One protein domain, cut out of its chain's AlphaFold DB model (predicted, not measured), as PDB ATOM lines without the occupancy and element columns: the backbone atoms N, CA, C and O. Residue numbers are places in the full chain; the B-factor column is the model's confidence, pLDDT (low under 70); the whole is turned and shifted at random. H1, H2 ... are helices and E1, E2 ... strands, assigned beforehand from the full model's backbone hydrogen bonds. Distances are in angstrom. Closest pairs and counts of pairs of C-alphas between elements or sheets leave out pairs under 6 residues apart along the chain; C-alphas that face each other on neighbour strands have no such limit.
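This is residues 18 to 93 and 111 to 127 of the 138 residues of an uncharacterized protein of Glomus cerebriforme (UniProt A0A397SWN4). A strongly twisted sheet of five strands is folded at a bend in E3 into an L: E1, E2 and the first part of E3 make one arm, and the last part of E3 with E4 and E5 makes the other. H1 sits inside the angle, and the long unnamed stretch of residues 50 to 75 lies on the far side of H1 from the first arm. The printed part has 93 residues, in the order E1 E2 E3 E4 E5 H1, with an antiparallel sheet E1 - E2 - E3 - E4 - E5; the class is mixed, with 46 residues in named elements, under half. It is compact, with a radius of gyration of the C-alphas of 14.1 A and spans of 35 by 31 by 25 A.

Begin at E3, residues 38 to 49, which bends by 60 degrees at residue 46. Its residues 38 to 45 pair with E2, residues 28 to 35, where N 31 and O 42 are 2.8 A apart; its residues 45 to 49 pair with E4, residues 76 to 81, where N 47 and O 78 are 2.8 A apart. At the edges look for E1, residues 18 to 21, with N 20 and O 30 of E2 2.8 A apart, and E5, residues 84 to 89, with N 86 and O 79 of E4 2.8 A apart. The strands form a meander, each the antiparallel neighbour of the one before. H1, residues 117 to 126, is on the sheet at a height of 8.2 A, over none of the strands; its closest C-alpha to E1 is Leu 119, 7.7 A from that of Phe 19. In H1 every O i to N i+4 pair is within hydrogen-bond range.

Find C-alpha 18 at (170.788, 114.145, 137.161), where E1 begins. E2 is 23.0 A long and E3 31.5 A; E4 is 15.9 A, E5 16.3 A, E1 10.2 A. H1 runs 14.3 A to C-alpha 126 at (180.567, 122.628, 125.753).

The farthest C-alphas, Gly 37 and Ala 54, are 41.2 A apart. The link E3 to E4 is long, 26 residues. Residues 94 to 110 are not printed; C-alphas 93 and 111 are 15.5 A apart across this cut. Confidence is under 70 at 25 residues, among them 59 to 69 and 111 to 118.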
ATOM      1  N   ILE A  18     170.786 113.882 138.597       81.31
ATOM      2  CA  ILE A  18     170.788 114.145 137.161       81.31
ATOM      3  C   ILE A  18     170.599 115.647 136.985       81.31
ATOM      4  O   ILE A  18     169.709 116.224 137.608       81.31
ATOM      5  N   PHE A  19     171.414 116.268 136.138       81.62
ATOM      6  CA  PHE A  19     171.315 117.689 135.828       81.62
ATOM      7  C   PHE A  19     170.864 117.888 134.382       81.62
ATOM      8  O   PHE A  19     171.376 117.238 133.476       81.62
ATOM      9  N   VAL A  20     169.922 118.804 134.168       83.88
ATOM     10  CA  VAL A  20     169.411 119.185 132.847       83.88
ATOM     11  C   VAL A  20     169.604 120.685 132.681       83.88
ATOM     12  O   VAL A  20     169.188 121.472 133.533       83.88
ATOM     13  N   HIS A  21     170.261 121.090 131.595       85.75
ATOM     14  CA  HIS A  21     170.544 122.493 131.320       85.75
ATOM     15  C   HIS A  21     170.635 122.774 129.820       85.75
ATOM     16  O   HIS A  21     170.949 121.896 129.025       85.75
ATOM     17  N   ASN A  22     170.416 124.036 129.456       83.88
ATOM     18  CA  ASN A  22     170.721 124.584 128.131       83.88
ATOM     19  C   ASN A  22     171.541 125.878 128.278       83.88
ATOM     20  O   ASN A  22     171.294 126.886 127.622       83.88
ATOM     21  N   TYR A  23     172.466 125.891 129.233       79.12
ATOM     22  CA  TYR A  23     173.394 127.003 129.415       79.12
ATOM     23  C   TYR A  23     174.355 127.105 128.214       79.12
ATOM     24  O   TYR A  23     174.815 126.050 127.773       79.12
ATOM     25  N   PRO A  24     174.687 128.313 127.702       83.75
ATOM     26  CA  PRO A  24     174.349 129.646 128.217       83.75
ATOM     27  C   PRO A  24     173.008 130.212 127.730       83.75
ATOM     28  O   PRO A  24     172.595 131.263 128.210       83.75
ATOM     29  N   ASN A  25     172.305 129.533 126.819       86.25
ATOM     30  CA  ASN A  25     171.021 130.003 126.274       86.25
ATOM     31  C   ASN A  25     169.924 130.112 127.346       86.25
ATOM     32  O   ASN A  25     168.992 130.904 127.214       86.25
ATOM     33  N   ASN A  26     170.028 129.306 128.403       86.00
ATOM     34  CA  ASN A  26     169.171 129.345 129.575       86.00
ATOM     35  C   ASN A  26     170.027 129.260 130.846       86.00
ATOM     36  O   ASN A  26     170.805 128.321 131.021       86.00
ATOM     37  N   SER A  27     169.864 130.234 131.743       87.56
ATOM     38  CA  SER A  27     170.555 130.276 133.034       87.56
ATOM     39  C   SER A  27     170.038 129.244 134.033       87.56
ATOM     40  O   SER A  27     170.735 128.928 134.997       87.56
ATOM     41  N   ARG A  28     168.829 128.715 133.825       89.06
ATOM     42  CA  ARG A  28     168.213 127.739 134.714       89.06
ATOM     43  C   ARG A  28     168.771 126.344 134.473       89.06
ATOM     44  O   ARG A  28     168.748 125.817 133.361       89.06
ATOM     45  N   ILE A  29     169.205 125.736 135.564       86.44
ATOM     46  CA  ILE A  29     169.673 124.360 135.644       86.44
ATOM     47  C   ILE A  29     168.740 123.608 136.562       86.44
ATOM     48  O   ILE A  29     168.500 124.021 137.696       86.44
ATOM     49  N   GLU A  30     168.234 122.490 136.076       88.00
ATOM     50  CA  GLU A  30     167.359 121.612 136.833       88.00
ATOM     51  C   GLU A  30     168.154 120.420 137.335       88.00
ATOM     52  O   GLU A  30     169.000 119.881 136.624       88.00
ATOM     53  N   ALA A  31     167.895 120.022 138.575       84.50
ATOM     54  CA  ALA A  31     168.534 118.876 139.185       84.50
ATOM     55  C   ALA A  31     167.497 117.958 139.822       84.50
ATOM     56  O   ALA A  31     166.632 118.390 140.591       84.50
ATOM     57  N   TYR A  32     167.640 116.676 139.517       85.62
ATOM     58  CA  TYR A  32     166.724 115.607 139.872       85.62
ATOM     59  C   TYR A  32     167.496 114.570 140.668       85.62
ATOM     60  O   TYR A  32     168.511 114.087 140.179       85.62
ATOM     61  N   TYR A  33     167.045 114.185 141.858       82.31
ATOM     62  CA  TYR A  33     167.644 113.045 142.557       82.31
ATOM     63  C   TYR A  33     166.582 112.094 143.070       82.31
ATOM     64  O   TYR A  33     165.539 112.515 143.570       82.31
ATOM     65  N   GLN A  34     166.868 110.798 142.975       82.62
ATOM     66  CA  GLN A  34     166.018 109.766 143.543       82.62
ATOM     67  C   GLN A  34     166.613 109.271 144.861       82.62
ATOM     68  O   GLN A  34     167.810 109.000 144.957       82.62
ATOM     69  N   SER A  35     165.780 109.167 145.891       80.75
ATOM     70  CA  SER A  35     166.144 108.560 147.171       80.75
ATOM     71  C   SER A  35     164.926 107.864 147.760       80.75
ATOM     72  O   SER A  35     163.842 108.443 147.783       80.75
ATOM     73  N   ASN A  36     165.090 106.620 148.216       85.12
ATOM     74  CA  ASN A  36     164.014 105.801 148.790       85.12
ATOM     75  C   ASN A  36     162.756 105.717 147.899       85.12
ATOM     76  O   ASN A  36     161.632 105.791 148.387       85.12
ATOM     77  N   GLY A  37     162.938 105.624 146.576       84.00
ATOM     78  CA  GLY A  37     161.840 105.599 145.600       84.00
ATOM     79  C   GLY A  37     161.159 106.952 145.349       84.00
ATOM     80  O   GLY A  37     160.369 107.060 144.414       84.00
ATOM     81  N   GLN A  38     161.488 107.998 146.112       85.81
ATOM     82  CA  GLN A  38     160.971 109.349 145.915       85.81
ATOM     83  C   GLN A  38     161.900 110.169 145.018       85.81
ATOM     84  O   GLN A  38     163.123 110.147 145.179       85.81
ATOM     85  N   LEU A  39     161.304 110.904 144.080       86.69
ATOM     86  CA  LEU A  39     162.002 111.829 143.196       86.69
ATOM     87  C   LEU A  39     161.925 113.249 143.759       86.69
ATOM     88  O   LEU A  39     160.846 113.741 144.095       86.69
ATOM     89  N   TYR A  40     163.077 113.900 143.851       84.56
ATOM     90  CA  TYR A  40     163.230 115.248 144.370       84.56
ATOM     91  C   TYR A  40     163.742 116.175 143.279       84.56
ATOM     92  O   TYR A  40     164.639 115.816 142.514       84.56
ATOM     93  N   TYR A  41     163.189 117.383 143.262       85.44
ATOM     94  CA  TYR A  41     163.445 118.387 142.243       85.44
ATOM     95  C   TYR A  41     164.072 119.619 142.878       85.44
ATOM     96  O   TYR A  41     163.661 120.078 143.945       85.44
ATOM     97  N   SER A  42     165.061 120.170 142.195       83.25
ATOM     98  CA  SER A  42     165.677 121.443 142.539       83.25
ATOM     99  C   SER A  42     166.040 122.187 141.266       83.25
ATOM    100  O   SER A  42     166.203 121.583 140.208       83.25
ATOM    101  N   TYR A  43     166.136 123.505 141.364       85.12
ATOM    102  CA  TYR A  43     166.626 124.330 140.275       85.12
ATOM    103  C   TYR A  43     167.593 125.378 140.810       85.12
ATOM    104  O   TYR A  43     167.530 125.774 141.978       85.12
ATOM    105  N   TYR A  44     168.479 125.803 139.925       84.25
ATOM    106  CA  TYR A  44     169.520 126.785 140.166       84.25
ATOM    107  C   TYR A  44     169.495 127.752 138.996       84.25
ATOM    108  O   TYR A  44     169.602 127.318 137.850       84.25
ATOM    109  N   ASN A  45     169.370 129.044 139.263       87.50
ATOM    110  CA  ASN A  45     169.524 130.053 138.223       87.50
ATOM    111  C   ASN A  45     170.957 130.576 138.279       87.50
ATOM    112  O   ASN A  45     171.375 131.119 139.301       87.50
ATOM    113  N   ILE A  46     171.728 130.398 137.209       87.38
ATOM    114  CA  ILE A  46     173.073 130.967 137.102       87.38
ATOM    115  C   ILE A  46     172.954 132.481 136.918       87.38
ATOM    116  O   ILE A  46     172.362 132.950 135.949       87.38
ATOM    117  N   ILE A  47     173.559 133.238 137.830       88.31
ATOM    118  CA  ILE A  47     173.708 134.694 137.723       88.31
ATOM    119  C   ILE A  47     175.019 135.007 137.007       88.31
ATOM    120  O   ILE A  47     175.041 135.755 136.034       88.31
ATOM    121  N   SER A  48     176.120 134.424 137.484       86.00
ATOM    122  CA  SER A  48     177.442 134.636 136.908       86.00
ATOM    123  C   SER A  48     178.340 133.419 137.111       86.00
ATOM    124  O   SER A  48     178.212 132.659 138.075       86.00
ATOM    125  N   ILE A  49     179.250 133.231 136.162       82.94
ATOM    126  CA  ILE A  49     180.270 132.191 136.168       82.94
ATOM    127  C   ILE A  49     181.623 132.881 136.001       82.94
ATOM    128  O   ILE A  49     181.803 133.723 135.121       82.94
ATOM    129  N   GLY A  50     182.561 132.552 136.886       79.75
ATOM    130  CA  GLY A  50     183.926 133.048 136.832       79.75
ATOM    131  C   GLY A  50     184.695 132.503 135.633       79.75
ATOM    132  O   GLY A  50     184.243 131.622 134.907       79.75
ATOM    133  N   THR A  51     185.905 133.014 135.426       77.94
ATOM    134  CA  THR A  51     186.762 132.535 134.343       77.94
ATOM    135  C   THR A  51     187.447 131.237 134.735       77.94
ATOM    136  O   THR A  51     188.121 131.151 135.765       77.94
ATOM    137  N   TYR A  52     187.314 130.231 133.878       76.31
ATOM    138  CA  TYR A  52     188.059 128.991 133.999       76.31
ATOM    139  C   TYR A  52     189.436 129.148 133.335       76.31
ATOM    140  O   TYR A  52     189.511 129.535 132.170       76.31
ATOM    141  N   PRO A  53     190.546 128.900 134.046       72.56
ATOM    142  CA  PRO A  53     191.884 129.028 133.496       72.56
ATOM    143  C   PRO A  53     192.141 127.929 132.464       72.56
ATOM    144  O   PRO A  53     191.658 126.809 132.614       72.56
ATOM    145  N   ALA A  54     192.974 128.230 131.465       75.19
ATOM    146  CA  ALA A  54     193.365 127.270 130.431       75.19
ATOM    147  C   ALA A  54     194.060 126.021 131.007       75.19
ATOM    148  O   ALA A  54     193.884 124.915 130.507       75.19
ATOM    149  N   THR A  55     194.827 126.194 132.087       76.12
ATOM    150  CA  THR A  55     195.519 125.113 132.801       76.12
ATOM    151  C   THR A  55     195.028 125.052 134.252       76.12
ATOM    152  O   THR A  55     195.692 125.575 135.155       76.12
ATOM    153  N   PRO A  56     193.838 124.477 134.503       72.62
ATOM    154  CA  PRO A  56     193.303 124.303 135.851       72.62
ATOM    155  C   PRO A  56     194.165 123.314 136.644       72.62
ATOM    156  O   PRO A  56     194.684 122.340 136.098       72.62
ATOM    157  N   LYS A  57     194.298 123.522 137.957       73.12
ATOM    158  CA  LYS A  57     194.956 122.525 138.807       73.12
ATOM    159  C   LYS A  57     194.043 121.309 138.940       73.12
ATOM    160  O   LYS A  57     192.857 121.453 139.241       73.12
ATOM    161  N   LEU A  58     194.618 120.122 138.781       70.44
ATOM    162  CA  LEU A  58     193.943 118.883 139.130       70.44
ATOM    163  C   LEU A  58     193.853 118.763 140.652       70.44
ATOM    164  O   LEU A  58     194.830 118.952 141.382       70.44
ATOM    165  N   THR A  59     192.651 118.483 141.132       65.31
ATOM    166  CA  THR A  59     192.362 118.307 142.549       65.31
ATOM    167  C   THR A  59     191.693 116.967 142.772       65.31
ATOM    168  O   THR A  59     190.907 116.500 141.954       65.31
ATOM    169  N   GLN A  60     192.014 116.350 143.900       58.44
ATOM    170  CA  GLN A  60     191.459 115.073 144.312       58.44
ATOM    171  C   GLN A  60     190.793 115.253 145.669       58.44
ATOM    172  O   GLN A  60     191.278 116.010 146.516       58.44
ATOM    173  N   LYS A  61     189.694 114.533 145.909       55.12
ATOM    174  CA  LYS A  61     189.146 114.402 147.263       55.12
ATOM    175  C   LYS A  61     190.217 113.778 148.174       55.12
ATOM    176  O   LYS A  61     191.085 113.054 147.703       55.12
ATOM    177  N   SER A  62     190.144 114.024 149.482       53.62
ATOM    178  CA  SER A  62     191.151 113.618 150.483       53.62
ATOM    179  C   SER A  62     191.451 112.108 150.582       53.62
ATOM    180  O   SER A  62     192.237 111.708 151.436       53.62
ATOM    181  N   GLN A  63     190.804 111.265 149.774       55.62
ATOM    182  CA  GLN A  63     191.073 109.836 149.668       55.62
ATOM    183  C   GLN A  63     191.941 109.568 148.438       55.62
ATOM    184  O   GLN A  63     191.650 110.030 147.334       55.62
ATOM    185  N   ILE A  64     193.008 108.808 148.661       54.53
ATOM    186  CA  ILE A  64     193.943 108.329 147.643       54.53
ATOM    187  C   ILE A  64     193.159 107.462 146.630       54.53
ATOM    188  O   ILE A  64     192.230 106.762 147.024       54.53
ATOM    189  N   ASN A  65     193.520 107.519 145.342       62.62
ATOM    190  CA  ASN A  65     192.892 106.790 144.219       62.62
ATOM    191  C   ASN A  65     191.456 107.183 143.802       62.62
ATOM    192  O   ASN A  65     190.736 106.359 143.247       62.62
ATOM    193  N   LEU A  66     191.033 108.429 144.023       63.47
ATOM    194  CA  LEU A  66     189.798 108.965 143.435       63.47
ATOM    195  C   LEU A  66     190.094 109.759 142.156       63.47
ATOM    196  O   LEU A  66     191.211 110.269 142.018       63.47
ATOM    197  N   PRO A  67     189.107 109.914 141.249       61.59
ATOM    198  CA  PRO A  67     189.257 110.752 140.069       61.59
ATOM    199  C   PRO A  67     189.734 112.161 140.440       61.59
ATOM    200  O   PRO A  67     189.293 112.749 141.436       61.59
ATOM    201  N   GLN A  68     190.670 112.679 139.646       67.75
ATOM    202  CA  GLN A  68     191.132 114.054 139.765       67.75
ATOM    203  C   GLN A  68     190.319 114.937 138.832       67.75
ATOM    204  O   GLN A  68     190.176 114.628 137.652       67.75
ATOM    205  N   TYR A  69     189.841 116.058 139.354       66.25
ATOM    206  CA  TYR A  69     189.074 117.021 138.585       66.25
ATOM    207  C   TYR A  69     189.898 118.279 138.370       66.25
ATOM    208  O   TYR A  69     190.501 118.779 139.331       66.25
ATOM    209  N   PRO A  70     189.911 118.828 137.146       71.31
ATOM    210  CA  PRO A  70     190.318 120.204 136.974       71.31
ATOM    211  C   PRO A  70     189.322 121.037 137.777       71.31
ATOM    212  O   PRO A  70     188.123 120.937 137.566       71.31
ATOM    213  N   ILE A  71     189.791 121.800 138.752       71.75
ATOM    214  CA  ILE A  71     188.952 122.755 139.485       71.75
ATOM    215  C   ILE A  71     189.796 123.994 139.605       71.75
ATOM    216  O   ILE A  71     190.906 123.849 140.100       71.75
ATOM    217  N   PRO A  72     189.362 125.194 139.210       73.06
ATOM    218  CA  PRO A  72     190.201 126.370 139.351       73.06
ATOM    219  C   PRO A  72     190.270 126.829 140.804       73.06
ATOM    220  O   PRO A  72     189.347 126.586 141.579       73.06
ATOM    221  N   ASN A  73     191.351 127.514 141.178       74.62
ATOM    222  CA  ASN A  73     191.411 128.211 142.460       74.62
ATOM    223  C   ASN A  73     190.670 129.540 142.355       74.62
ATOM    224  O   ASN A  73     190.764 130.194 141.317       74.62
ATOM    225  N   ASN A  74     190.031 129.976 143.438       75.38
ATOM    226  CA  ASN A  74     189.295 131.240 143.507       75.38
ATOM    227  C   ASN A  74     188.237 131.373 142.397       75.38
ATOM    228  O   ASN A  74     187.920 132.476 141.955       75.38
ATOM    229  N   TYR A  75     187.708 130.246 141.916       77.75
ATOM    230  CA  TYR A  75     186.644 130.223 140.928       77.75
ATOM    231  C   TYR A  75     185.343 130.613 141.607       77.75
ATOM    232  O   TYR A  75     184.946 129.981 142.592       77.75
ATOM    233  N   ILE A  76     184.711 131.663 141.090       80.50
ATOM    234  CA  ILE A  76     183.497 132.227 141.664       80.50
ATOM    235  C   ILE A  76     182.297 131.842 140.805       80.50
ATOM    236  O   ILE A  76     182.339 131.984 139.588       80.50
ATOM    237  N   VAL A  77     181.224 131.378 141.438       80.06
ATOM    238  CA  VAL A  77     179.918 131.181 140.794       80.06
ATOM    239  C   VAL A  77     178.868 131.888 141.626       80.06
ATOM    240  O   VAL A  77     178.843 131.747 142.849       80.06
ATOM    241  N   GLU A  78     177.986 132.628 140.977       85.56
ATOM    242  CA  GLU A  78     176.830 133.225 141.628       85.56
ATOM    243  C   GLU A  78     175.569 132.577 141.085       85.56
ATOM    244  O   GLU A  78     175.362 132.484 139.874       85.56
ATOM    245  N   THR A  79     174.726 132.109 141.997       83.25
ATOM    246  CA  THR A  79     173.468 131.445 141.666       83.25
ATOM    247  C   THR A  79     172.343 131.986 142.518       83.25
ATOM    248  O   THR A  79     172.555 132.324 143.680       83.25
ATOM    249  N   GLU A  80     171.133 131.962 141.988       85.56
ATOM    250  CA  GLU A  80     169.915 132.165 142.753       85.56
ATOM    251  C   GLU A  80     169.223 130.816 142.996       85.56
ATOM    252  O   GLU A  80     169.033 130.018 142.074       85.56
ATOM    253  N   ILE A  81     168.881 130.549 144.261       81.19
ATOM    254  CA  ILE A  81     168.123 129.367 144.685       81.19
ATOM    255  C   ILE A  81     166.997 129.825 145.606       81.19
ATOM    256  O   ILE A  81     167.255 130.389 146.673       81.19
ATOM    257  N   SER A  82     165.752 129.551 145.221       79.69
ATOM    258  CA  SER A  82     164.560 129.893 146.009       79.69
ATOM    259  C   SER A  82     164.527 131.369 146.449       79.69
ATOM    260  O   SER A  82     164.260 131.659 147.618       79.69
ATOM    261  N   GLY A  83     164.860 132.301 145.548       79.25
ATOM    262  CA  GLY A  83     164.890 133.739 145.830       79.25
ATOM    263  C   GLY A  83     166.103 134.222 146.632       79.25
ATOM    264  O   GLY A  83     166.127 135.371 147.069       79.25
ATOM    265  N   ARG A  84     167.104 133.366 146.874       79.44
ATOM    266  CA  ARG A  84     168.332 133.730 147.595       79.44
ATOM    267  C   ARG A  84     169.534 133.689 146.668       79.44
ATOM    268  O   ARG A  84     169.825 132.648 146.084       79.44
ATOM    269  N   ASN A  85     170.273 134.793 146.624       84.19
ATOM    270  CA  ASN A  85     171.555 134.864 145.932       84.19
ATOM    271  C   ASN A  85     172.638 134.182 146.770       84.19
ATOM    272  O   ASN A  85     172.818 134.479 147.953       84.19
ATOM    273  N   ILE A  86     173.367 133.271 146.143       81.88
ATOM    274  CA  ILE A  86     174.447 132.494 146.738       81.88
ATOM    275  C   ILE A  86     175.697 132.735 145.908       81.88
ATOM    276  O   ILE A  86     175.714 132.468 144.708       81.88
ATOM    277  N   ARG A  87     176.754 133.215 146.566       81.31
ATOM    278  CA  ARG A  87     178.082 133.383 145.977       81.31
ATOM    279  C   ARG A  87     179.008 132.285 146.477       81.31
ATOM    280  O   ARG A  87     179.195 132.097 147.678       81.31
ATOM    281  N   CYS A  88     179.586 131.583 145.524       74.38
ATOM    282  CA  CYS A  88     180.344 130.363 145.697       74.38
ATOM    283  C   CYS A  88     181.789 130.634 145.317       74.38
ATOM    284  O   CYS A  88     182.001 131.174 144.244       74.38
ATOM    285  N   GLU A  89     182.772 130.267 146.140       76.62
ATOM    286  CA  GLU A  89     184.193 130.450 145.812       76.62
ATOM    287  C   GLU A  89     184.968 129.164 146.117       76.62
ATOM    288  O   GLU A  89     184.885 128.631 147.228       76.62
ATOM    289  N   THR A  90     185.731 128.655 145.150       74.50
ATOM    290  CA  THR A  90     186.660 127.541 145.386       74.50
ATOM    291  C   THR A  90     187.943 128.054 146.039       74.50
ATOM    292  O   THR A  90     188.509 129.059 145.620       74.50
ATOM    293  N   LYS A  91     188.459 127.352 147.053       72.56
ATOM    294  CA  LYS A  91     189.787 127.629 147.624       72.56
ATOM    295  C   LYS A  91     190.536 126.335 147.856       72.56
ATOM    296  O   LYS A  91     190.053 125.456 148.568       72.56
ATOM    297  N   TYR A  92     191.732 126.223 147.290       69.00
ATOM    298  CA  TYR A  92     192.608 125.108 147.615       69.00
ATOM    299  C   TYR A  92     193.101 125.219 149.051       69.00
ATOM    300  O   TYR A  92     193.604 126.256 149.485       69.00
ATOM    301  N   ILE A  93     193.038 124.100 149.760       61.97
ATOM    302  CA  ILE A  93     193.683 123.938 151.055       61.97
ATOM    303  C   ILE A  93     194.841 122.966 150.837       61.97
ATOM    304  O   ILE A  93     194.651 121.871 150.312       61.97
ATOM    305  N   ARG A 111     180.818 118.815 146.543       49.66
ATOM    306  CA  ARG A 111     179.553 119.529 146.461       49.66
ATOM    307  C   ARG A 111     179.824 120.996 146.761       49.66
ATOM    308  O   ARG A 111     179.574 121.462 147.873       49.66
ATOM    309  N   LEU A 112     180.304 121.720 145.759       47.34
ATOM    310  CA  LEU A 112     180.160 123.161 145.761       47.34
ATOM    311  C   LEU A 112     178.646 123.421 145.651       47.34
ATOM    312  O   LEU A 112     178.063 123.329 144.583       47.34
ATOM    313  N   PHE A 113     177.971 123.668 146.775       49.69
ATOM    314  CA  PHE A 113     176.585 124.164 146.780       49.69
ATOM    315  C   PHE A 113     175.524 123.202 146.217       49.69
ATOM    316  O   PHE A 113     174.543 123.638 145.623       49.69
ATOM    317  N   ARG A 114     175.695 121.882 146.417       50.84
ATOM    318  CA  ARG A 114     174.892 120.812 145.764       50.84
ATOM    319  C   ARG A 114     174.983 120.811 144.227       50.84
ATOM    320  O   ARG A 114     174.368 119.957 143.600       50.84
ATOM    321  N   PHE A 115     175.757 121.722 143.654       52.41
ATOM    322  CA  PHE A 115     176.108 121.764 142.251       52.41
ATOM    323  C   PHE A 115     177.303 120.835 142.026       52.41
ATOM    324  O   PHE A 115     178.208 120.763 142.867       52.41
ATOM    325  N   ASP A 116     177.280 120.078 140.933       63.84
ATOM    326  CA  ASP A 116     178.380 119.178 140.607       63.84
ATOM    327  C   ASP A 116     179.520 119.962 139.950       63.84
ATOM    328  O   ASP A 116     179.312 120.782 139.054       63.84
ATOM    329  N   ILE A 117     180.743 119.725 140.405       62.38
ATOM    330  CA  ILE A 117     181.938 120.331 139.814       62.38
ATOM    331  C   ILE A 117     182.139 119.808 138.391       62.38
ATOM    332  O   ILE A 117     182.588 120.553 137.521       62.38
ATOM    333  N   GLU A 118     181.730 118.566 138.138       63.62
ATOM    334  CA  GLU A 118     181.730 117.988 136.800       63.62
ATOM    335  C   GLU A 118     180.760 118.728 135.870       63.62
ATOM    336  O   GLU A 118     181.104 119.022 134.731       63.62
ATOM    337  N   LEU A 119     179.590 119.138 136.371       71.12
ATOM    338  CA  LEU A 119     178.647 119.957 135.609       71.12
ATOM    339  C   LEU A 119     179.255 121.317 135.236       71.12
ATOM    340  O   LEU A 119     179.146 121.738 134.088       71.12
ATOM    341  N   LEU A 120     179.929 121.995 136.175       71.06
ATOM    342  CA  LEU A 120     180.618 123.263 135.885       71.06
ATOM    343  C   LEU A 120     181.705 123.086 134.823       71.06
ATOM    344  O   LEU A 120     181.832 123.924 133.929       71.06
ATOM    345  N   TYR A 121     182.471 122.002 134.915       70.19
ATOM    346  CA  TYR A 121     183.500 121.674 133.939       70.19
ATOM    347  C   TYR A 121     182.903 121.355 132.560       70.19
ATOM    348  O   TYR A 121     183.368 121.882 131.552       70.19
ATOM    349  N   ASN A 122     181.817 120.584 132.502       69.75
ATOM    350  CA  ASN A 122     181.130 120.241 131.256       69.75
ATOM    351  C   ASN A 122     180.469 121.459 130.594       69.75
ATOM    352  O   ASN A 122     180.506 121.596 129.369       69.75
ATOM    353  N   ILE A 123     179.930 122.393 131.384       72.31
ATOM    354  CA  ILE A 123     179.466 123.695 130.884       72.31
ATOM    355  C   ILE A 123     180.614 124.438 130.180       72.31
ATOM    356  O   ILE A 123     180.408 124.996 129.106       72.31
ATOM    357  N   HIS A 124     181.831 124.388 130.729       71.69
ATOM    358  CA  HIS A 124     183.002 125.014 130.108       71.69
ATOM    359  C   HIS A 124     183.494 124.281 128.860       71.69
ATOM    360  O   HIS A 124     183.881 124.931 127.893       71.69
ATOM    361  N   LEU A 125     183.473 122.946 128.857       68.81
ATOM    362  CA  LEU A 125     183.863 122.158 127.685       68.81
ATOM    363  C   LEU A 125     182.901 122.348 126.507       68.81
ATOM    364  O   LEU A 125     183.343 122.420 125.365       68.81
ATOM    365  N   SER A 126     181.597 122.430 126.782       65.75
ATOM    366  CA  SER A 126     180.567 122.628 125.753       65.75
ATOM    367  C   SER A 126     180.538 124.054 125.198       65.75
ATOM    368  O   SER A 126     180.130 124.250 124.057       65.75
ATOM    369  N   HIS A 127     180.999 125.040 125.974       62.56
ATOM    370  CA  HIS A 127     181.011 126.449 125.590       62.56
ATOM    371  C   HIS A 127     182.320 127.116 126.036       62.56
ATOM    372  O   HIS A 127     182.348 127.768 127.086       62.56
TER     373      HIS A 127